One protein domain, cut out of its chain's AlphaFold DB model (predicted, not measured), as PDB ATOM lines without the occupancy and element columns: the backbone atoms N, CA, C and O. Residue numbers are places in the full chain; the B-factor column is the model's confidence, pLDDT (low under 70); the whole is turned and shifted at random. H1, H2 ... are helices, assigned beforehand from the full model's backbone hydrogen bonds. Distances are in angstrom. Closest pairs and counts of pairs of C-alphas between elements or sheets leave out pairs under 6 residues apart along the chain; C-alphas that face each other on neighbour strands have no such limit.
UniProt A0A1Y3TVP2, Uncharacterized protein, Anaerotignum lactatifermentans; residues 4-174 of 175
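This is residues 4 to 174 of the 175 residues of an uncharacterized protein of Anaerotignum lactatifermentans (UniProt A0A1Y3TVP2). Two bundles of three helices, H1 H2 H3 and H5 H6 H7, pack crosswise on each other, with H1 and H2 of the first meeting H5 and H6 of the second, and H7 on the far side of the second bundle. Short H4 packs on H1, and the long link before it makes a loop whose residues 78 to 83 stick out. The printed part has 171 residues with seven named helices, H1 to H7 in order, and no named strand; the class is all helix. It is compact, with a radius of gyration of the C-alphas of 15.8 A, and spans 56 by 39 by 33 A.

H1, residues 4 to 25, begins at C-alpha 4 (67.115, 37.265, 11.194) and is 31.5 A long from first to last C-alpha. H2, residues 34 to 48, is 21.5 A long, and H3, residues 56 to 73, 25.9 A. H4, residues 92 to 96, is 6.7 A long, with C-alpha 92 at (59.594, 32.874, -5.108). H5, residues 100 to 116, is 24.4 A long, and H6, residues 123 to 140, 25.2 A. H7, residues 148 to 170, is 31.8 A long and ends at C-alpha 170 (37.250, 44.478, 20.561).

H1, H2 and H3 form an up and down bundle, each running against the one before it. H1 and H3 touch at Val 7 and Tyr 56, their closest C-alphas, 5.0 A apart, the same way at a shallow tilt of 11 degrees. H1, with residues 11 to 18 alone, touches H2 in a hairpin, closest at the C-alphas of Lys 11 and Ile 47, 5.8 A. H4 touches H1, closest at the C-alphas of Cys 16 and Lys 92, 6.8 A. H6, with residues 134 to 140 alone, touches residues 18 to 25 of H1 about perpendicular, at 81 degrees; the closest C-alphas, of Ser 22 and Tyr 134, are 5.1 A apart. H5, H6 and H7 form the other up and down bundle; H5 and H7 touch, closest at the C-alphas of Ile 112 and Phe 162, 5.8 A. H7 is apart from H1, H2 and H3. In H1, H3, H4 and H5 every O i to N i+4 pair is within hydrogen-bond range; the counts are 10 of 11 in H2, 13 of 14 in H6 and 18 of 19 in H7.

The C-alphas farthest apart, of Lys 81 and Tyr 174, are 57.1 A apart. The printed part has no cut. The link from H3 to H4, residues 74 to 91, is long, and residues 78 to 83 of it stand free. Mean pLDDT of the printed part is 91.1; it is under 70 at residues 76 to 85, 143 to 146 and 173 to 174.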
ATOM      1  N   PHE A   4      68.237  36.457  11.676       77.44
ATOM      2  CA  PHE A   4      67.115  37.265  11.194       77.44
ATOM      3  C   PHE A   4      66.859  37.073   9.693       77.44
ATOM      4  O   PHE A   4      65.716  36.873   9.290       77.44
ATOM      5  N   THR A   5      67.914  37.023   8.869       86.38
ATOM      6  CA  THR A   5      67.780  36.754   7.428       86.38
ATOM      7  C   THR A   5      67.214  35.356   7.149       86.38
ATOM      8  O   THR A   5      66.447  35.179   6.201       86.38
ATOM      9  N   CYS A   6      67.542  34.354   7.975       91.31
ATOM     10  CA  CYS A   6      66.983  33.005   7.841       91.31
ATOM     11  C   CYS A   6      65.476  32.978   8.130       91.31
ATOM     12  O   CYS A   6      64.724  32.380   7.361       91.31
ATOM     13  N   VAL A   7      65.026  33.635   9.205       95.00
ATOM     14  CA  VAL A   7      63.598  33.700   9.571       95.00
ATOM     15  C   VAL A   7      62.797  34.464   8.519       95.00
ATOM     16  O   VAL A   7      61.749  33.990   8.086       95.00
ATOM     17  N   GLU A   8      63.306  35.599   8.038       93.44
ATOM     18  CA  GLU A   8      62.655  36.370   6.973       93.44
ATOM     19  C   GLU A   8      62.501  35.538   5.686       93.44
ATOM     20  O   GLU A   8      61.430  35.501   5.074       93.44
ATOM     21  N   THR A   9      63.553  34.812   5.298       94.12
ATOM     22  CA  THR A   9      63.524  33.923   4.127       94.12
ATOM     23  C   THR A   9      62.512  32.791   4.313       94.12
ATOM     24  O   THR A   9      61.732  32.508   3.402       94.12
ATOM     25  N   ALA A  10      62.459  32.186   5.502       96.81
ATOM     26  CA  ALA A  10      61.493  31.138   5.819       96.81
ATOM     27  C   ALA A  10      60.047  31.655   5.813       96.81
ATOM     28  O   ALA A  10      59.157  30.970   5.316       96.81
ATOM     29  N   LYS A  11      59.783  32.881   6.280       97.19
ATOM     30  CA  LYS A  11      58.448  33.493   6.165       97.19
ATOM     31  C   LYS A  11      58.029  33.679   4.707       97.19
ATOM     32  O   LYS A  11      56.884  33.398   4.360       97.19
ATOM     33  N   LYS A  12      58.946  34.098   3.827       95.88
ATOM     34  CA  LYS A  12      58.667  34.177   2.380       95.88
ATOM     35  C   LYS A  12      58.321  32.798   1.807       95.88
ATOM     36  O   LYS A  12      57.374  32.684   1.030       95.88
ATOM     37  N   GLU A  13      59.030  31.749   2.224       97.38
ATOM     38  CA  GLU A  13      58.716  30.355   1.868       97.38
ATOM     39  C   GLU A  13      57.345  29.910   2.376       97.38
ATOM     40  O   GLU A  13      56.561  29.347   1.610       97.38
ATOM     41  N   LEU A  14      57.016  30.225   3.627       98.50
ATOM     42  CA  LEU A  14      55.718  29.924   4.219       98.50
ATOM     43  C   LEU A  14      54.585  30.592   3.443       98.50
ATOM     44  O   LEU A  14      53.584  29.948   3.136       98.50
ATOM     45  N   LEU A  15      54.755  31.854   3.053       98.06
ATOM     46  CA  LEU A  15      53.754  32.540   2.249       98.06
ATOM     47  C   LEU A  15      53.592  31.892   0.863       98.06
ATOM     48  O   LEU A  15      52.468  31.724   0.386       98.06
ATOM     49  N   CYS A  16      54.691  31.466   0.237       97.25
ATOM     50  CA  CYS A  16      54.647  30.722  -1.022       97.25
ATOM     51  C   CYS A  16      53.900  29.384  -0.880       97.25
ATOM     52  O   CYS A  16      53.119  29.018  -1.767       97.25
ATOM     53  N   ALA A  17      54.098  28.677   0.237       97.94
ATOM     54  CA  ALA A  17      53.398  27.438   0.562       97.94
ATOM     55  C   ALA A  17      51.902  27.666   0.828       97.94
ATOM     56  O   ALA A  17      51.074  26.894   0.344       97.94
ATOM     57  N   LEU A  18      51.530  28.752   1.515       98.50
ATOM     58  CA  LEU A  18      50.132  29.134   1.745       98.50
ATOM     59  C   LEU A  18      49.402  29.451   0.432       98.50
ATOM     60  O   LEU A  18      48.302  28.947   0.212       98.50
ATOM     61  N   ILE A  19      50.028  30.207  -0.481       96.81
ATOM     62  CA  ILE A  19      49.479  30.421  -1.834       96.81
ATOM     63  C   ILE A  19      49.362  29.081  -2.579       96.81
ATOM     64  O   ILE A  19      48.363  28.831  -3.259       96.81
ATOM     65  N   GLY A  20      50.358  28.199  -2.449       95.00
ATOM     66  CA  GLY A  20      50.325  26.838  -2.991       95.00
ATOM     67  C   GLY A  20      49.126  26.027  -2.490       95.00
ATOM     68  O   GLY A  20      48.421  25.416  -3.293       95.00
ATOM     69  N   LEU A  21      48.848  26.071  -1.185       96.88
ATOM     70  CA  LEU A  21      47.688  25.417  -0.584       96.88
ATOM     71  C   LEU A  21      46.375  26.018  -1.105       96.88
ATOM     72  O   LEU A  21      45.503  25.264  -1.529       96.88
ATOM     73  N   SER A  22      46.250  27.347  -1.184       96.31
ATOM     74  CA  SER A  22      45.064  27.997  -1.769       96.31
ATOM     75  C   SER A  22      44.801  27.561  -3.216       96.31
ATOM     76  O   SER A  22      43.655  27.348  -3.603       96.31
ATOM     77  N   ARG A  23      45.851  27.352  -4.021       92.81
ATOM     78  CA  ARG A  23      45.728  26.823  -5.396       92.81
ATOM     79  C   ARG A  23      45.275  25.365  -5.445       92.81
ATOM     80  O   ARG A  23      44.636  24.972  -6.419       92.81
ATOM     81  N   ALA A  24      45.616  24.569  -4.438       92.56
ATOM     82  CA  ALA A  24      45.151  23.192  -4.310       92.56
ATOM     83  C   ALA A  24      43.690  23.116  -3.843       92.56
ATOM     84  O   ALA A  24      42.955  22.229  -4.281       92.56
ATOM     85  N   ILE A  25      43.275  24.061  -2.997       94.56
ATOM     86  CA  ILE A  25      41.900  24.203  -2.505       94.56
ATOM     87  C   ILE A  25      40.940  24.602  -3.625       94.56
ATOM     88  O   ILE A  25      39.824  24.098  -3.639       94.56
ATOM     89  N   GLU A  26      41.368  25.438  -4.574       91.06
ATOM     90  CA  GLU A  26      40.527  25.859  -5.700       91.06
ATOM     91  C   GLU A  26      40.017  24.658  -6.527       91.06
ATOM     92  O   GLU A  26      40.788  23.964  -7.214       91.06
ATOM     93  N   GLY A  27      38.700  24.436  -6.486       87.62
ATOM     94  CA  GLY A  27      38.006  23.285  -7.075       87.62
ATOM     95  C   GLY A  27      38.021  22.006  -6.222       87.62
ATOM     96  O   GLY A  27      37.640  20.941  -6.708       87.62
ATOM     97  N   ASN A  28      38.492  22.081  -4.976       90.81
ATOM     98  CA  ASN A  28      38.520  21.010  -3.975       90.81
ATOM     99  C   ASN A  28      37.976  21.479  -2.611       90.81
ATOM    100  O   ASN A  28      38.267  20.859  -1.589       90.81
ATOM    101  N   GLU A  29      37.178  22.546  -2.574       92.69
ATOM    102  CA  GLU A  29      36.686  23.189  -1.351       92.69
ATOM    103  C   GLU A  29      35.917  22.204  -0.463       92.69
ATOM    104  O   GLU A  29      36.065  22.207   0.755       92.69
ATOM    105  N   SER A  30      35.169  21.279  -1.071       93.06
ATOM    106  CA  SER A  30      34.424  20.236  -0.357       93.06
ATOM    107  C   SER A  30      35.310  19.217   0.374       93.06
ATOM    108  O   SER A  30      34.807  18.438   1.181       93.06
ATOM    109  N   LYS A  31      36.618  19.180   0.084       93.62
ATOM    110  CA  LYS A  31      37.605  18.305   0.740       93.62
ATOM    111  C   LYS A  31      38.357  19.011   1.870       93.62
ATOM    112  O   LYS A  31      39.150  18.354   2.559       93.62
ATOM    113  N   CYS A  32      38.162  20.319   2.042       95.25
ATOM    114  CA  CYS A  32      38.737  21.073   3.147       95.25
ATOM    115  C   CYS A  32      38.106  20.625   4.466       95.25
ATOM    116  O   CYS A  32      36.893  20.484   4.597       95.25
ATOM    117  N   THR A  33      38.952  20.389   5.458       96.12
ATOM    118  CA  THR A  33      38.566  19.971   6.804       96.12
ATOM    119  C   THR A  33      38.872  21.086   7.801       96.12
ATOM    120  O   THR A  33      39.561  22.058   7.481       96.12
ATOM    121  N   ARG A  34      38.447  20.918   9.060       95.50
ATOM    122  CA  ARG A  34      38.886  21.809  10.149       95.50
ATOM    123  C   ARG A  34      40.408  21.829  10.306       95.50
ATOM    124  O   ARG A  34      40.958  22.853  10.693       95.50
ATOM    125  N   HIS A  35      41.086  20.722   9.992       97.31
ATOM    126  CA  HIS A  35      42.545  20.679   9.989       97.31
ATOM    127  C   HIS A  35      43.121  21.601   8.904       97.31
ATOM    128  O   HIS A  35      43.980  22.419   9.216       97.31
ATOM    129  N   THR A  36      42.577  21.559   7.680       97.94
ATOM    130  CA  THR A  36      42.952  22.461   6.572       97.94
ATOM    131  C   THR A  36      42.811  23.929   6.963       97.94
ATOM    132  O   THR A  36      43.712  24.731   6.725       97.94
ATOM    133  N   GLN A  37      41.680  24.281   7.578       97.56
ATOM    134  CA  GLN A  37      41.407  25.641   8.045       97.56
ATOM    135  C   GLN A  37      42.399  26.059   9.123       97.56
ATOM    136  O   GLN A  37      43.007  27.121   9.016       97.56
ATOM    137  N   LYS A  38      42.619  25.197  10.121       97.50
ATOM    138  CA  LYS A  38      43.541  25.472  11.220       97.50
ATOM    139  C   LYS A  38      44.960  25.737  10.723       97.50
ATOM    140  O   LYS A  38      45.494  26.797  11.016       97.50
ATOM    141  N   ILE A  39      45.554  24.822   9.955       98.31
ATOM    142  CA  ILE A  39      46.948  24.998   9.519       98.31
ATOM    143  C   ILE A  39      47.104  26.205   8.588       98.31
ATOM    144  O   ILE A  39      48.149  26.848   8.575       98.31
ATOM    145  N   PHE A  40      46.070  26.551   7.822       98.56
ATOM    146  CA  PHE A  40      46.101  27.732   6.973       98.56
ATOM    147  C   PHE A  40      46.085  29.027   7.794       98.56
ATOM    148  O   PHE A  40      46.934  29.891   7.578       98.56
ATOM    149  N   LEU A  41      45.168  29.147   8.761       98.38
ATOM    150  CA  LEU A  41      45.088  30.316   9.640       98.38
ATOM    151  C   LEU A  41      46.322  30.446  10.539       98.38
ATOM    152  O   LEU A  41      46.898  31.528  10.611       98.38
ATOM    153  N   ASP A  42      46.783  29.343  11.139       98.31
ATOM    154  CA  ASP A  42      48.016  29.312  11.934       98.31
ATOM    155  C   ASP A  42      49.210  29.801  11.091       98.31
ATOM    156  O   ASP A  42      50.014  30.604  11.557       98.31
ATOM    157  N   GLY A  43      49.286  29.396   9.817       98.50
ATOM    158  CA  GLY A  43      50.335  29.850   8.904       98.50
ATOM    159  C   GLY A  43      50.257  31.350   8.616       98.50
ATOM    160  O   GLY A  43      51.280  32.029   8.658       98.50
ATOM    161  N   LEU A  44      49.060  31.894   8.364       98.44
ATOM    162  CA  LEU A  44      48.875  33.341   8.193       98.44
ATOM    163  C   LEU A  44      49.263  34.114   9.458       98.44
ATOM    164  O   LEU A  44      49.937  35.135   9.359       98.44
ATOM    165  N   TYR A  45      48.896  33.613  10.636       97.94
ATOM    166  CA  TYR A  45      49.300  34.199  11.910       97.94
ATOM    167  C   TYR A  45      50.826  34.194  12.079       97.94
ATOM    168  O   TYR A  45      51.409  35.237  12.379       97.94
ATOM    169  N   MET A  46      51.494  33.074  11.787       98.19
ATOM    170  CA  MET A  46      52.956  32.952  11.856       98.19
ATOM    171  C   MET A  46      53.689  33.959  10.957       98.19
ATOM    172  O   MET A  46      54.741  34.465  11.348       98.19
ATOM    173  N   ILE A  47      53.134  34.305   9.787       97.69
ATOM    174  CA  ILE A  47      53.694  35.358   8.918       97.69
ATOM    175  C   ILE A  47      53.733  36.721   9.632       97.69
ATOM    176  O   ILE A  47      54.667  37.494   9.416       97.69
ATOM    177  N   THR A  48      52.744  37.009  10.482       96.19
ATOM    178  CA  THR A  48      52.582  38.311  11.156       96.19
ATOM    179  C   THR A  48      53.362  38.462  12.460       96.19
ATOM    180  O   THR A  48      53.510  39.580  12.951       96.19
ATOM    181  N   LEU A  49      53.886  37.367  13.017       96.00
ATOM    182  CA  LEU A  49      54.725  37.407  14.215       96.00
ATOM    183  C   LEU A  49      56.034  38.151  13.941       96.00
ATOM    184  O   LEU A  49      56.573  38.052  12.844       96.00
ATOM    185  N   SER A  50      56.597  38.849  14.927       93.50
ATOM    186  CA  SER A  50      57.953  39.398  14.783       93.50
ATOM    187  C   SER A  50      58.998  38.276  14.728       93.50
ATOM    188  O   SER A  50      58.770  37.174  15.228       93.50
ATOM    189  N   GLU A  51      60.170  38.536  14.148       91.38
ATOM    190  CA  GLU A  51      61.267  37.556  14.030       91.38
ATOM    191  C   GLU A  51      61.800  37.079  15.391       91.38
ATOM    192  O   GLU A  51      62.478  36.057  15.463       91.38
ATOM    193  N   MET A  52      61.503  37.805  16.473       92.69
ATOM    194  CA  MET A  52      61.875  37.422  17.838       92.69
ATOM    195  C   MET A  52      60.888  36.437  18.478       92.69
ATOM    196  O   MET A  52      61.219  35.820  19.484       92.69
ATOM    197  N   MET A  53      59.680  36.298  17.923       94.94
ATOM    198  CA  MET A  53      58.603  35.464  18.476       94.94
ATOM    199  C   MET A  53      58.475  34.098  17.799       94.94
ATOM    200  O   MET A  53      57.647  33.293  18.213       94.94
ATOM    201  N   ILE A  54      59.243  33.853  16.738       96.94
ATOM    202  CA  ILE A  54      59.145  32.641  15.932       96.94
ATOM    203  C   ILE A  54      60.520  32.216  15.433       96.94
ATOM    204  O   ILE A  54      61.359  33.038  15.060       96.94
ATOM    205  N   THR A  55      60.750  30.913  15.401       96.50
ATOM    206  CA  THR A  55      61.995  30.323  14.926       96.50
ATOM    207  C   THR A  55      61.889  29.840  13.486       96.50
ATOM    208  O   THR A  55      60.822  29.488  12.981       96.50
ATOM    209  N   TYR A  56      63.043  29.756  12.820       96.75
ATOM    210  CA  TYR A  56      63.159  29.112  11.511       96.75
ATOM    211  C   TYR A  56      62.561  27.694  11.520       96.75
ATOM    212  O   TYR A  56      61.813  27.329  10.616       96.75
ATOM    213  N   GLN A  57      62.850  26.909  12.564       97.25
ATOM    214  CA  GLN A  57      62.405  25.520  12.659       97.25
ATOM    215  C   GLN A  57      60.880  25.405  12.755       97.25
ATOM    216  O   GLN A  57      60.298  24.554  12.085       97.25
ATOM    217  N   GLU A  58      60.224  26.268  13.536       98.25
ATOM    218  CA  GLU A  58      58.757  26.301  13.625       98.25
ATOM    219  C   GLU A  58      58.124  26.579  12.259       98.25
ATOM    220  O   GLU A  58      57.191  25.881  11.858       98.25
ATOM    221  N   ILE A  59      58.678  27.533  11.503       98.56
ATOM    222  CA  ILE A  59      58.202  27.859  10.155       98.56
ATOM    223  C   ILE A  59      58.356  26.659   9.212       98.56
ATOM    224  O   ILE A  59      57.400  26.297   8.523       98.56
ATOM    225  N   MET A  60      59.519  26.004   9.198       98.31
ATOM    226  CA  MET A  60      59.763  24.850   8.322       98.31
ATOM    227  C   MET A  60      58.893  23.637   8.679       98.31
ATOM    228  O   MET A  60      58.387  22.945   7.787       98.31
ATOM    229  N   CYS A  61      58.662  23.393   9.972       98.56
ATOM    230  CA  CYS A  61      57.709  22.382  10.429       98.56
ATOM    231  C   CYS A  61      56.299  22.683   9.905       98.56
ATOM    232  O   CYS A  61      55.621  21.789   9.398       98.56
ATOM    233  N   HIS A  62      55.873  23.947   9.955       98.75
ATOM    234  CA  HIS A  62      54.552  24.342   9.471       98.75
ATOM    235  C   HIS A  62      54.417  24.241   7.949       98.75
ATOM    236  O   HIS A  62      53.403  23.758   7.449       98.75
ATOM    237  N   ILE A  63      55.463  24.597   7.196       98.62
ATOM    238  CA  ILE A  63      55.526  24.368   5.742       98.62
ATOM    239  C   ILE A  63      55.335  22.881   5.421       98.62
ATOM    240  O   ILE A  63      54.574  22.538   4.515       98.62
ATOM    241  N   THR A  64      55.950  21.990   6.202       98.25
ATOM    242  CA  THR A  64      55.791  20.537   6.031       98.25
ATOM    243  C   THR A  64      54.334  20.098   6.223       98.25
ATOM    244  O   THR A  64      53.829  19.294   5.435       98.25
ATOM    245  N   LEU A  65      53.619  20.664   7.206       98.25
ATOM    246  CA  LEU A  65      52.180  20.417   7.397       98.25
ATOM    247  C   LEU A  65      51.360  20.889   6.188       98.25
ATOM    248  O   LEU A  65      50.513  20.145   5.690       98.25
ATOM    249  N   LEU A  66      51.639  22.093   5.676       97.88
ATOM    250  CA  LEU A  66      50.969  22.631   4.487       97.88
ATOM    251  C   LEU A  66      51.209  21.752   3.253       97.88
ATOM    252  O   LEU A  66      50.287  21.520   2.470       97.88
ATOM    253  N   HIS A  67      52.426  21.236   3.074       95.75
ATOM    254  CA  HIS A  67      52.760  20.329   1.974       95.75
ATOM    255  C   HIS A  67      52.026  18.995   2.079       95.75
ATOM    256  O   HIS A  67      51.484  18.534   1.072       95.75
ATOM    257  N   GLY A  68      51.960  18.408   3.276       94.62
ATOM    258  CA  GLY A  68      51.193  17.187   3.524       94.62
ATOM    259  C   GLY A  68      49.704  17.378   3.229       94.62
ATOM    260  O   GLY A  68      49.094  16.571   2.526       94.62
ATOM    261  N   GLU A  69      49.129  18.492   3.676       96.06
ATOM    262  CA  GLU A  69      47.718  18.796   3.438       96.06
ATOM    263  C   GLU A  69      47.418  19.084   1.963       96.06
ATOM    264  O   GLU A  69      46.427  18.600   1.412       96.06
ATOM    265  N   LYS A  70      48.309  19.806   1.279       93.00
ATOM    266  CA  LYS A  70      48.233  20.010  -0.171       93.00
ATOM    267  C   LYS A  70      48.260  18.673  -0.915       93.00
ATOM    268  O   LYS A  70      47.431  18.453  -1.797       93.00
ATOM    269  N   GLN A  71      49.158  17.761  -0.534       90.62
ATOM    270  CA  GLN A  71      49.228  16.411  -1.100       90.62
ATOM    271  C   GLN A  71      47.963  15.593  -0.807       90.62
ATOM    272  O   GLN A  71      47.557  14.791  -1.644       90.62
ATOM    273  N   ARG A  72      47.309  15.789   0.340       92.38
ATOM    274  CA  ARG A  72      46.024  15.148   0.655       92.38
ATOM    275  C   ARG A  72      44.893  15.660  -0.245       92.38
ATOM    276  O   ARG A  72      44.089  14.863  -0.726       92.38
ATOM    277  N   LEU A  73      44.812  16.975  -0.461       91.25
ATOM    278  CA  LEU A  73      43.773  17.607  -1.286       91.25
ATOM    279  C   LEU A  73      43.932  17.268  -2.770       91.25
ATOM    280  O   LEU A  73      42.959  16.920  -3.449       91.25
ATOM    281  N   VAL A  74      45.171  17.354  -3.252       87.56
ATOM    282  CA  VAL A  74      45.560  17.077  -4.632       87.56
ATOM    283  C   VAL A  74      46.739  16.101  -4.595       87.56
ATOM    284  O   VAL A  74      47.897  16.514  -4.710       87.56
ATOM    285  N   PRO A  75      46.472  14.788  -4.428       79.50
ATOM    286  CA  PRO A  75      47.519  13.786  -4.523       79.50
ATOM    287  C   PRO A  75      48.148  13.933  -5.895       79.50
ATOM    288  O   PRO A  75      47.417  13.962  -6.891       79.50
ATOM    289  N   ARG A  76      49.482  14.102  -5.933       64.88
ATOM    290  CA  ARG A  76      50.255  14.287  -7.170       64.88
ATOM    291  C   ARG A  76      49.647  13.388  -8.228       64.88
ATOM    292  O   ARG A  76      49.661  12.169  -8.076       64.88
ATOM    293  N   CYS A  77      49.043  13.998  -9.241       60.72
ATOM    294  CA  CYS A  77      48.375  13.261 -10.295       60.72
ATOM    295  C   CYS A  77      49.484  12.528 -11.054       60.72
ATOM    296  O   CYS A  77      50.099  13.103 -11.947       60.72
ATOM    297  N   ALA A  78      49.821  11.309 -10.620       51.75
ATOM    298  CA  ALA A  78      51.008  10.565 -11.044       51.75
ATOM    299  C   ALA A  78      51.024  10.296 -12.559       51.75
ATOM    300  O   ALA A  78      52.048   9.938 -13.129       51.75
ATOM    301  N   THR A  79      49.887  10.514 -13.214       53.38
ATOM    302  CA  THR A  79      49.651  10.358 -14.647       53.38
ATOM    303  C   THR A  79      49.566  11.687 -15.410       53.38
ATOM    304  O   THR A  79      49.541  11.682 -16.643       53.38
ATOM    305  N   CYS A  80      49.531  12.843 -14.735       61.84
ATOM    306  CA  CYS A  80      49.386  14.132 -15.405       61.84
ATOM    307  C   CYS A  80      50.726  14.598 -15.983       61.84
ATOM    308  O   CYS A  80      51.590  15.115 -15.281       61.84
ATOM    309  N   LYS A  81      50.870  14.481 -17.305       56.34
ATOM    310  CA  LYS A  81      52.031  14.982 -18.063       56.34
ATOM    311  C   LYS A  81      52.157  16.518 -18.065       56.34
ATOM    312  O   LYS A  81      53.134  17.049 -18.585       56.34
ATOM    313  N   LYS A  82      51.173  17.248 -17.526       57.47
ATOM    314  CA  LYS A  82      51.122  18.716 -17.523       57.47
ATOM    315  C   LYS A  82      51.491  19.231 -16.132       57.47
ATOM    316  O   LYS A  82      50.843  18.851 -15.161       57.47
ATOM    317  N   LYS A  83      52.476  20.135 -16.032       57.50
ATOM    318  CA  LYS A  83      52.705  20.911 -14.801       57.50
ATOM    319  C   LYS A  83      51.423  21.686 -14.488       57.50
ATOM    320  O   LYS A  83      51.143  22.699 -15.126       57.50
ATOM    321  N   CYS A  84      50.601  21.186 -13.570       66.00
ATOM    322  CA  CYS A  84      49.463  21.937 -13.068       66.00
ATOM    323  C   CYS A  84      49.926  22.713 -11.838       66.00
ATOM    324  O   CYS A  84      50.599  22.178 -10.960       66.00
ATOM    325  N   GLY A  85      49.553  23.985 -11.755       66.44
ATOM    326  CA  GLY A  85      49.913  24.843 -10.629       66.44
ATOM    327  C   GLY A  85      49.341  24.416  -9.271       66.44
ATOM    328  O   GLY A  85      49.507  25.134  -8.300       66.44
ATOM    329  N   ARG A  86      48.631  23.289  -9.192       75.50
ATOM    330  CA  ARG A  86      47.940  22.839  -7.979       75.50
ATOM    331  C   ARG A  86      48.835  22.056  -7.016       75.50
ATOM    332  O   ARG A  86      48.471  21.904  -5.861       75.50
ATOM    333  N   ASN A  87      49.990  21.572  -7.481       75.12
ATOM    334  CA  ASN A  87      50.882  20.729  -6.675       75.12
ATOM    335  C   ASN A  87      52.104  21.484  -6.141       75.12
ATOM    336  O   ASN A  87      52.689  21.086  -5.133       75.12
ATOM    337  N   ASP A  88      52.475  22.580  -6.794       86.31
ATOM    338  CA  ASP A  88      53.683  23.331  -6.482       86.31
ATOM    339  C   ASP A  88      53.355  24.552  -5.624       86.31
ATOM    340  O   ASP A  88      52.278  25.149  -5.735       86.31
ATOM    341  N   ASP A  89      54.305  24.935  -4.777       92.81
ATOM    342  CA  ASP A  89      54.239  26.225  -4.096       92.81
ATOM    343  C   ASP A  89      54.280  27.365  -5.114       92.81
ATOM    344  O   ASP A  89      54.595  27.189  -6.300       92.81
ATOM    345  N   PHE A  90      53.903  28.557  -4.665       93.25
ATOM    346  CA  PHE A  90      54.056  29.730  -5.504       93.25
ATOM    347  C   PHE A  90      55.550  30.021  -5.740       93.25
ATOM    348  O   PHE A  90      56.323  29.992  -4.784       93.25
ATOM    349  N   PRO A  91      55.992  30.265  -6.988       91.69
ATOM    350  CA  PRO A  91      57.402  30.536  -7.260       91.69
ATOM    351  C   PRO A  91      57.880  31.811  -6.551       91.69
ATOM    352  O   PRO A  91      57.214  32.845  -6.622       91.69
ATOM    353  N   LYS A  92      59.037  31.748  -5.882       90.88
ATOM    354  CA  LYS A  92      59.594  32.874  -5.108       90.88
ATOM    355  C   LYS A  92      59.884  34.099  -5.980       90.88
ATOM    356  O   LYS A  92      59.560  35.214  -5.592       90.88
ATOM    357  N   ASP A  93      60.401  33.886  -7.184       89.94
ATOM    358  CA  ASP A  93      60.643  34.925  -8.194       89.94
ATOM    359  C   ASP A  93      59.356  35.677  -8.582       89.94
ATOM    360  O   ASP A  93      59.363  36.884  -8.833       89.94
ATOM    361  N   LYS A  94      58.211  34.982  -8.560       90.00
ATOM    362  CA  LYS A  94      56.901  35.601  -8.787       90.00
ATOM    363  C   LYS A  94      56.373  36.364  -7.578       90.00
ATOM    364  O   LYS A  94      55.562  37.266  -7.756       90.00
ATOM    365  N   MET A  95      56.810  36.018  -6.369       90.12
ATOM    366  CA  MET A  95      56.477  36.770  -5.155       90.12
ATOM    367  C   MET A  95      57.122  38.157  -5.182       90.12
ATOM    368  O   MET A  95      56.477  39.150  -4.863       90.12
ATOM    369  N   GLU A  96      58.384  38.230  -5.604       87.38
ATOM    370  CA  GLU A  96      59.144  39.483  -5.694       87.38
ATOM    371  C   GLU A  96      58.625  40.414  -6.799       87.38
ATOM    372  O   GLU A  96      58.814  41.625  -6.734       87.38
ATOM    373  N   SER A  97      57.930  39.855  -7.791       89.44
ATOM    374  CA  SER A  97      57.364  40.574  -8.936       89.44
ATOM    375  C   SER A  97      55.836  40.700  -8.892       89.44
ATOM    376  O   SER A  97      55.198  40.943  -9.921       89.44
ATOM    377  N   LEU A  98      55.220  40.550  -7.711       90.44
ATOM    378  CA  LEU A  98      53.790  40.813  -7.551       90.44
ATOM    379  C   LEU A  98      53.459  42.248  -7.976       90.44
ATOM    380  O   LEU A  98      54.110  43.206  -7.565       90.44
ATOM    381  N   SER A  99      52.392  42.401  -8.765       91.12
ATOM    382  CA  SER A  99      51.845  43.728  -9.062       91.12
ATOM    383  C   SER A  99      51.442  44.444  -7.772       91.12
ATOM    384  O   SER A  99      51.003  43.790  -6.821       91.12
ATOM    385  N   GLU A 100      51.477  45.776  -7.777       91.12
ATOM    386  CA  GLU A 100      51.079  46.607  -6.635       91.12
ATOM    387  C   GLU A 100      49.706  46.204  -6.061       91.12
ATOM    388  O   GLU A 100      49.564  46.014  -4.856       91.12
ATOM    389  N   TYR A 101      48.709  45.966  -6.919       91.88
ATOM    390  CA  TYR A 101      47.361  45.575  -6.488       91.88
ATOM    391  C   TYR A 101      47.305  44.198  -5.814       91.88
ATOM    392  O   TYR A 101      46.575  44.010  -4.839       91.88
ATOM    393  N   ALA A 102      48.081  43.233  -6.316       92.56
ATOM    394  CA  ALA A 102      48.185  41.909  -5.705       92.56
ATOM    395  C   ALA A 102      48.904  41.985  -4.350       92.56
ATOM    396  O   ALA A 102      48.478  41.337  -3.395       92.56
ATOM    397  N   TYR A 103      49.944  42.816  -4.249       93.12
ATOM    398  CA  TYR A 103      50.664  43.063  -3.004       93.12
ATOM    399  C   TYR A 103      49.778  43.748  -1.945       93.12
ATOM    400  O   TYR A 103      49.732  43.306  -0.799       93.12
ATOM    401  N   GLN A 104      48.989  44.757  -2.322       93.81
ATOM    402  CA  GLN A 104      48.020  45.403  -1.424       93.81
ATOM    403  C   GLN A 104      46.923  44.436  -0.944       93.81
ATOM    404  O   GLN A 104      46.529  44.450   0.228       93.81
ATOM    405  N   LEU A 105      46.421  43.569  -1.835       95.69
ATOM    406  CA  LEU A 105      45.481  42.518  -1.443       95.69
ATOM    407  C   LEU A 105      46.136  41.543  -0.454       95.69
ATOM    408  O   LEU A 105      45.520  41.200   0.552       95.69
ATOM    409  N   LEU A 106      47.383  41.139  -0.702       96.19
ATOM    410  CA  LEU A 106      48.150  40.293   0.209       96.19
ATOM    411  C   LEU A 106      48.278  40.924   1.603       96.19
ATOM    412  O   LEU A 106      48.016  40.245   2.591       96.19
ATOM    413  N   GLN A 107      48.597  42.215   1.705       95.81
ATOM    414  CA  GLN A 107      48.631  42.911   2.998       95.81
ATOM    415  C   GLN A 107      47.276  42.838   3.722       95.81
ATOM    416  O   GLN A 107      47.229  42.518   4.908       95.81
ATOM    417  N   SER A 108      46.171  43.038   2.996       96.12
ATOM    418  CA  SER A 108      44.815  42.923   3.556       96.12
ATOM    419  C   SER A 108      44.513  41.505   4.063       96.12
ATOM    420  O   SER A 108      43.938  41.335   5.137       96.12
ATOM    421  N   ILE A 109      44.928  40.477   3.313       98.00
ATOM    422  CA  ILE A 109      44.810  39.063   3.703       98.00
ATOM    423  C   ILE A 109      45.573  38.801   5.004       98.00
ATOM    424  O   ILE A 109      45.026  38.157   5.897       98.00
ATOM    425  N   LEU A 110      46.806  39.304   5.132       97.81
ATOM    426  CA  LEU A 110      47.619  39.124   6.339       97.81
ATOM    427  C   LEU A 110      46.982  39.800   7.558       97.81
ATOM    428  O   LEU A 110      46.924  39.189   8.624       97.81
ATOM    429  N   SER A 111      46.434  41.010   7.403       97.06
ATOM    430  CA  SER A 111      45.696  41.682   8.480       97.06
ATOM    431  C   SER A 111      44.475  40.876   8.922       97.06
ATOM    432  O   SER A 111      44.306  40.623  10.111       97.06
ATOM    433  N   ILE A 112      43.644  40.404   7.988       98.06
ATOM    434  CA  ILE A 112      42.483  39.565   8.325       98.06
ATOM    435  C   ILE A 112      42.940  38.261   8.998       98.06
ATOM    436  O   ILE A 112      42.367  37.868  10.012       98.06
ATOM    437  N   GLY A 113      43.982  37.618   8.464       97.69
ATOM    438  CA  GLY A 113      44.568  36.382   8.983       97.69
ATOM    439  C   GLY A 113      45.043  36.498  10.433       97.69
ATOM    440  O   GLY A 113      44.772  35.602  11.232       97.69
ATOM    441  N   LEU A 114      45.676  37.615  10.799       96.44
ATOM    442  CA  LEU A 114      46.081  37.904  12.178       96.44
ATOM    443  C   LEU A 114      44.877  37.910  13.127       96.44
ATOM    444  O   LEU A 114      44.837  37.136  14.084       96.44
ATOM    445  N   PHE A 115      43.879  38.754  12.859       97.12
ATOM    446  CA  PHE A 115      42.769  38.944  13.796       97.12
ATOM    447  C   PHE A 115      41.810  37.751  13.826       97.12
ATOM    448  O   PHE A 115      41.343  37.372  14.900       97.12
ATOM    449  N   VAL A 116      41.539  37.109  12.683       97.56
ATOM    450  CA  VAL A 116      40.645  35.939  12.638       97.56
ATOM    451  C   VAL A 116      41.238  34.730  13.373       97.56
ATOM    452  O   VAL A 116      40.498  33.869  13.850       97.56
ATOM    453  N   SER A 117      42.565  34.661  13.501       95.56
ATOM    454  CA  SER A 117      43.242  33.581  14.229       95.56
ATOM    455  C   SER A 117      43.036  33.673  15.742       95.56
ATOM    456  O   SER A 117      43.191  32.669  16.442       95.56
ATOM    457  N   HIS A 118      42.606  34.829  16.260       94.75
ATOM    458  CA  HIS A 118      42.341  35.012  17.683       94.75
ATOM    459  C   HIS A 118      41.275  34.027  18.200       94.75
ATOM    460  O   HIS A 118      40.307  33.686  17.512       94.75
ATOM    461  N   GLN A 119      41.451  33.520  19.423       91.56
ATOM    462  CA  GLN A 119      40.602  32.449  19.965       91.56
ATOM    463  C   GLN A 119      39.152  32.891  20.194       91.56
ATOM    464  O   GLN A 119      38.247  32.082  20.014       91.56
ATOM    465  N   GLY A 120      38.933  34.164  20.530       92.50
ATOM    466  CA  GLY A 120      37.597  34.700  20.801       92.50
ATOM    467  C   GLY A 120      36.759  35.049  19.566       92.50
ATOM    468  O   GLY A 120      35.624  35.483  19.724       92.50
ATOM    469  N   ILE A 121      37.283  34.864  18.348       96.75
ATOM    470  CA  ILE A 121      36.478  34.993  17.124       96.75
ATOM    471  C   ILE A 121      35.616  33.741  16.969       96.75
ATOM    472  O   ILE A 121      36.117  32.616  17.064       96.75
ATOM    473  N   ASP A 122      34.319  33.918  16.721       95.88
ATOM    474  CA  ASP A 122      33.408  32.779  16.654       95.88
ATOM    475  C   ASP A 122      33.633  31.916  15.401       95.88
ATOM    476  O   ASP A 122      34.178  32.347  14.381       95.88
ATOM    477  N   ILE A 123      33.189  30.661  15.474       96.00
ATOM    478  CA  ILE A 123      33.422  29.672  14.419       96.00
ATOM    479  C   ILE A 123      32.769  30.042  13.080       96.00
ATOM    480  O   ILE A 123      33.316  29.718  12.028       96.00
ATOM    481  N   LYS A 124      31.620  30.729  13.087       97.00
ATOM    482  CA  LYS A 124      30.932  31.149  11.861       97.00
ATOM    483  C   LYS A 124      31.750  32.231  11.161       97.00
ATOM    484  O   LYS A 124      31.988  32.112   9.959       97.00
ATOM    485  N   THR A 125      32.233  33.222  11.908       97.62
ATOM    486  CA  THR A 125      33.120  34.269  11.384       97.62
ATOM    487  C   THR A 125      34.453  33.689  10.920       97.62
ATOM    488  O   THR A 125      34.906  34.031   9.828       97.62
ATOM    489  N   LYS A 126      35.045  32.748  11.671       97.62
ATOM    490  CA  LYS A 126      36.257  32.027  11.242       97.62
ATOM    491  C   LYS A 126      36.053  31.307   9.915       97.62
ATOM    492  O   LYS A 126      36.877  31.467   9.019       97.62
ATOM    493  N   ASN A 127      34.961  30.561   9.759       96.81
ATOM    494  CA  ASN A 127      34.664  29.847   8.516       96.81
ATOM    495  C   ASN A 127      34.496  30.821   7.342       96.81
ATOM    496  O   ASN A 127      35.170  30.670   6.327       96.81
ATOM    497  N   GLN A 128      33.677  31.866   7.513       97.44
ATOM    498  CA  GLN A 128      33.447  32.875   6.477       97.44
ATOM    499  C   GLN A 128      34.748  33.568   6.046       97.44
ATOM    500  O   GLN A 128      35.001  33.737   4.852       97.44
ATOM    501  N   ALA A 129      35.578  33.967   7.007       98.06
ATOM    502  CA  ALA A 129      36.857  34.596   6.724       98.06
ATOM    503  C   ALA A 129      37.826  33.628   6.044       98.06
ATOM    504  O   ALA A 129      38.478  34.006   5.078       98.06
ATOM    505  N   THR A 130      37.893  32.374   6.492       97.62
ATOM    506  CA  THR A 130      38.798  31.376   5.906       97.62
ATOM    507  C   THR A 130      38.435  31.085   4.449       97.62
ATOM    508  O   THR A 130      39.320  31.084   3.594       97.62
ATOM    509  N   ASP A 131      37.145  30.946   4.138       96.81
ATOM    510  CA  ASP A 131      36.664  30.747   2.765       96.81
ATOM    511  C   ASP A 131      37.039  31.922   1.849       96.81
ATOM    512  O   ASP A 131      37.452  31.724   0.702       96.81
ATOM    513  N   PHE A 132      36.930  33.154   2.356       98.00
ATOM    514  CA  PHE A 132      37.394  34.343   1.644       98.00
ATOM    515  C   PHE A 132      38.916  34.332   1.455       98.00
ATOM    516  O   PHE A 132      39.396  34.546   0.341       98.00
ATOM    517  N   LEU A 133      39.679  34.063   2.516       98.38
ATOM    518  CA  LEU A 133      41.142  34.099   2.497       98.38
ATOM    519  C   LEU A 133      41.725  33.068   1.525       98.38
ATOM    520  O   LEU A 133      42.675  33.393   0.810       98.38
ATOM    521  N   TYR A 134      41.140  31.869   1.423       97.25
ATOM    522  CA  TYR A 134      41.529  30.882   0.411       97.25
ATOM    523  C   TYR A 134      41.438  31.460  -0.999       97.25
ATOM    524  O   TYR A 134      42.423  31.446  -1.740       97.25
ATOM    525  N   LYS A 135      40.279  32.031  -1.343       96.00
ATOM    526  CA  LYS A 135      40.014  32.609  -2.666       96.00
ATOM    527  C   LYS A 135      40.894  33.822  -2.933       96.00
ATOM    528  O   LYS A 135      41.458  33.940  -4.018       96.00
ATOM    529  N   ALA A 136      41.023  34.719  -1.961       96.69
ATOM    530  CA  ALA A 136      41.808  35.938  -2.094       96.69
ATOM    531  C   ALA A 136      43.295  35.614  -2.305       96.69
ATOM    532  O   ALA A 136      43.913  36.130  -3.235       96.69
ATOM    533  N   LEU A 137      43.854  34.692  -1.514       96.56
ATOM    534  CA  LEU A 137      45.255  34.293  -1.630       96.56
ATOM    535  C   LEU A 137      45.523  33.485  -2.911       96.56
ATOM    536  O   LEU A 137      46.579  33.633  -3.527       96.56
ATOM    537  N   PHE A 138      44.544  32.704  -3.382       94.50
ATOM    538  CA  PHE A 138      44.592  32.099  -4.715       94.50
ATOM    539  C   PHE A 138      44.724  33.161  -5.818       94.50
ATOM    540  O   PHE A 138      45.535  32.992  -6.731       94.50
ATOM    541  N   GLN A 139      43.978  34.270  -5.734       93.38
ATOM    542  CA  GLN A 139      44.086  35.348  -6.721       93.38
ATOM    543  C   GLN A 139      45.424  36.084  -6.661       93.38
ATOM    544  O   GLN A 139      45.943  36.428  -7.720       93.38
ATOM    545  N   VAL A 140      46.016  36.272  -5.474       92.81
ATOM    546  CA  VAL A 140      47.388  36.808  -5.346       92.81
ATOM    547  C   VAL A 140      48.375  35.943  -6.144       92.81
ATOM    548  O   VAL A 140      49.208  36.466  -6.877       92.81
ATOM    549  N   GLY A 141      48.228  34.616  -6.080       89.00
ATOM    550  CA  GLY A 141      49.030  33.675  -6.866       89.00
ATOM    551  C   GLY A 141      48.676  33.589  -8.358       89.00
ATOM    552  O   GLY A 141      49.351  32.880  -9.112       89.00
ATOM    553  N   ASN A 142      47.625  34.271  -8.816       85.00
ATOM    554  CA  ASN A 142      47.157  34.251 -10.199       85.00
ATOM    555  C   ASN A 142      47.591  35.524 -10.942       85.00
ATOM    556  O   ASN A 142      46.779  36.375 -11.310       85.00
ATOM    557  N   THR A 143      48.897  35.618 -11.206       67.31
ATOM    558  CA  THR A 143      49.595  36.784 -11.789       67.31
ATOM    559  C   THR A 143      49.088  37.242 -13.163       67.31
ATOM    560  O   THR A 143      49.517  38.275 -13.668       67.31
ATOM    561  N   ASN A 144      48.184  36.490 -13.792       65.62
ATOM    562  CA  ASN A 144      47.603  36.825 -15.093       65.62
ATOM    563  C   ASN A 144      46.539  37.932 -15.009       65.62
ATOM    564  O   ASN A 144      46.106  38.447 -16.037       65.62
ATOM    565  N   LYS A 145      46.084  38.294 -13.803       66.62
ATOM    566  CA  LYS A 145      45.109  39.367 -13.595       66.62
ATOM    567  C   LYS A 145      45.826  40.620 -13.111       66.62
ATOM    568  O   LYS A 145      46.310  40.655 -11.988       66.62
ATOM    569  N   GLN A 146      45.847  41.655 -13.946       66.94
ATOM    570  CA  GLN A 146      46.376  42.985 -13.601       66.94
ATOM    571  C   GLN A 146      45.272  44.051 -13.516       66.94
ATOM    572  O   GLN A 146      45.560  45.232 -13.386       66.94
ATOM    573  N   ASN A 147      43.998  43.650 -13.601       81.44
ATOM    574  CA  ASN A 147      42.878  44.587 -13.570       81.44
ATOM    575  C   ASN A 147      42.695  45.163 -12.148       81.44
ATOM    576  O   ASN A 147      42.339  44.402 -11.244       81.44
ATOM    577  N   PRO A 148      42.852  46.483 -11.934       82.19
ATOM    578  CA  PRO A 148      42.710  47.094 -10.613       82.19
ATOM    579  C   PRO A 148      41.326  46.871  -9.985       82.19
ATOM    580  O   PRO A 148      41.222  46.588  -8.792       82.19
ATOM    581  N   LEU A 149      40.257  46.923 -10.792       84.75
ATOM    582  CA  LEU A 149      38.876  46.735 -10.325       84.75
ATOM    583  C   LEU A 149      38.637  45.321  -9.788       84.75
ATOM    584  O   LEU A 149      37.817  45.120  -8.894       84.75
ATOM    585  N   PHE A 150      39.367  44.337 -10.315       87.00
ATOM    586  CA  PHE A 150      39.292  42.966  -9.830       87.00
ATOM    587  C   PHE A 150      39.781  42.869  -8.377       87.00
ATOM    588  O   PHE A 150      39.071  42.332  -7.528       87.00
ATOM    589  N   TYR A 151      40.951  43.440  -8.072       88.94
ATOM    590  CA  TYR A 151      41.504  43.450  -6.712       88.94
ATOM    591  C   TYR A 151      40.724  44.369  -5.765       88.94
ATOM    592  O   TYR A 151      40.592  44.057  -4.582       88.94
ATOM    593  N   GLU A 152      40.165  45.469  -6.273       89.56
ATOM    594  CA  GLU A 152      39.289  46.361  -5.507       89.56
ATOM    595  C   GLU A 152      38.067  45.619  -4.946       89.56
ATOM    596  O   GLU A 152      37.728  45.785  -3.777       89.56
ATOM    597  N   ASN A 153      37.438  44.744  -5.737       92.62
ATOM    598  CA  ASN A 153      36.290  43.962  -5.270       92.62
ATOM    599  C   ASN A 153      36.663  43.023  -4.111       92.62
ATOM    600  O   ASN A 153      35.942  42.979  -3.113       92.62
ATOM    601  N   TYR A 154      37.815  42.346  -4.196       94.56
ATOM    602  CA  TYR A 154      38.323  41.518  -3.096       94.56
ATOM    603  C   TYR A 154      38.635  42.345  -1.848       94.56
ATOM    604  O   TYR A 154      38.314  41.916  -0.744       94.56
ATOM    605  N   ARG A 155      39.216  43.543  -1.997       92.94
ATOM    606  CA  ARG A 155      39.477  44.431  -0.855       92.94
ATOM    607  C   ARG A 155      38.184  44.916  -0.198       92.94
ATOM    608  O   ARG A 155      38.102  44.915   1.027       92.94
ATOM    609  N   LYS A 156      37.147  45.246  -0.974       95.06
ATOM    610  CA  LYS A 156      35.823  45.616  -0.438       95.06
ATOM    611  C   LYS A 156      35.155  44.466   0.313       95.06
ATOM    612  O   LYS A 156      34.590  44.685   1.382       95.06
ATOM    613  N   GLU A 157      35.194  43.256  -0.236       96.50
ATOM    614  CA  GLU A 157      34.659  42.064   0.431       96.50
ATOM    615  C   GLU A 157      35.439  41.749   1.715       96.50
ATOM    616  O   GLU A 157      34.839  41.614   2.783       96.50
ATOM    617  N   GLY A 158      36.771  41.747   1.632       96.88
ATOM    618  CA  GLY A 158      37.661  41.554   2.771       96.88
ATOM    619  C   GLY A 158      37.444  42.593   3.867       96.88
ATOM    620  O   GLY A 158      37.364  42.227   5.033       96.88
ATOM    621  N   GLY A 159      37.246  43.866   3.515       97.38
ATOM    622  CA  GLY A 159      36.956  44.936   4.474       97.38
ATOM    623  C   GLY A 159      35.662  44.710   5.263       97.38
ATOM    624  O   GLY A 159      35.633  44.937   6.470       97.38
ATOM    625  N   LYS A 160      34.606  44.184   4.624       97.88
ATOM    626  CA  LYS A 160      33.356  43.826   5.321       97.88
ATOM    627  C   LYS A 160      33.576  42.696   6.326       97.88
ATOM    628  O   LYS A 160      33.091  42.775   7.450       97.88
ATOM    629  N   ILE A 161      34.312  41.658   5.926       98.00
ATOM    630  CA  ILE A 161      34.663  40.533   6.806       98.00
ATOM    631  C   ILE A 161      35.533  41.025   7.965       98.00
ATOM    632  O   ILE A 161      35.290  40.675   9.119       98.00
ATOM    633  N   PHE A 162      36.505  41.887   7.673       97.88
ATOM    634  CA  PHE A 162      37.406  42.446   8.667       97.88
ATOM    635  C   PHE A 162      36.666  43.283   9.710       97.88
ATOM    636  O   PHE A 162      36.921  43.125  10.898       97.88
ATOM    637  N   GLN A 163      35.679  44.083   9.298       97.88
ATOM    638  CA  GLN A 163      34.836  44.833  10.231       97.88
ATOM    639  C   GLN A 163      34.101  43.914  11.219       97.88
ATOM    640  O   GLN A 163      34.040  44.219  12.408       97.88
ATOM    641  N   ILE A 164      33.564  42.779  10.754       97.44
ATOM    642  CA  ILE A 164      32.899  41.792  11.623       97.44
ATOM    643  C   ILE A 164      33.902  41.218  12.630       97.44
ATOM    644  O   ILE A 164      33.604  41.156  13.822       97.44
ATOM    645  N   ILE A 165      35.092  40.832  12.159       97.69
ATOM    646  CA  ILE A 165      36.164  40.296  13.007       97.69
ATOM    647  C   ILE A 165      36.575  41.315  14.069       97.69
ATOM    648  O   ILE A 165      36.638  40.962  15.241       97.69
ATOM    649  N   LEU A 166      36.826  42.569  13.687       95.94
ATOM    650  CA  LEU A 166      37.244  43.618  14.617       95.94
ATOM    651  C   LEU A 166      36.166  43.911  15.661       95.94
ATOM    652  O   LEU A 166      36.484  44.024  16.841       95.94
ATOM    653  N   ASN A 167      34.891  43.952  15.264       95.50
ATOM    654  CA  ASN A 167      33.788  44.120  16.211       95.50
ATOM    655  C   ASN A 167      33.780  43.003  17.264       95.50
ATOM    656  O   ASN A 167      33.582  43.278  18.446       95.50
ATOM    657  N   GLN A 168      34.013  41.753  16.855       95.31
ATOM    658  CA  GLN A 168      34.126  40.638  17.796       95.31
ATOM    659  C   GLN A 168      35.368  40.770  18.667       95.31
ATOM    660  O   GLN A 168      35.248  40.677  19.881       95.31
ATOM    661  N   TYR A 169      36.524  41.028  18.055       93.56
ATOM    662  CA  TYR A 169      37.809  41.145  18.732       93.56
ATOM    663  C   TYR A 169      37.765  42.186  19.855       93.56
ATOM    664  O   TYR A 169      38.048  41.858  21.002       93.56
ATOM    665  N   PHE A 170      37.323  43.410  19.561       92.06
ATOM    666  CA  PHE A 170      37.250  44.478  20.561       92.06
ATOM    667  C   PHE A 170      36.130  44.272  21.583       92.06
ATOM    668  O   PHE A 170      36.225  44.778  22.693       92.06
ATOM    669  N   SER A 171      35.098  43.481  21.271       89.44
ATOM    670  CA  SER A 171      34.080  43.104  22.264       89.44
ATOM    671  C   SER A 171      34.599  42.116  23.319       89.44
ATOM    672  O   SER A 171      33.907  41.877  24.308       89.44
ATOM    673  N   LEU A 172      35.783  41.519  23.119       80.06
ATOM    674  CA  LEU A 172      36.417  40.618  24.088       80.06
ATOM    675  C   LEU A 172      37.118  41.375  25.218       80.06
ATOM    676  O   LEU A 172      37.167  40.865  26.327       80.06
ATOM    677  N   GLU A 173      37.635  42.577  24.951       58.72
ATOM    678  CA  GLU A 173      38.396  43.375  25.926       58.72
ATOM    679  C   GLU A 173      37.504  44.044  26.994       58.72
ATOM    680  O   GLU A 173      38.009  44.598  27.965       58.72
ATOM    681  N   TYR A 174      36.175  43.960  26.848       51.56
ATOM    682  CA  TYR A 174      35.186  44.523  27.778       51.56
ATOM    683  C   TYR A 174      34.457  43.467  28.635       51.56
ATOM    684  O   TYR A 174      33.360  43.733  29.137       51.56
TER     685      TYR A 174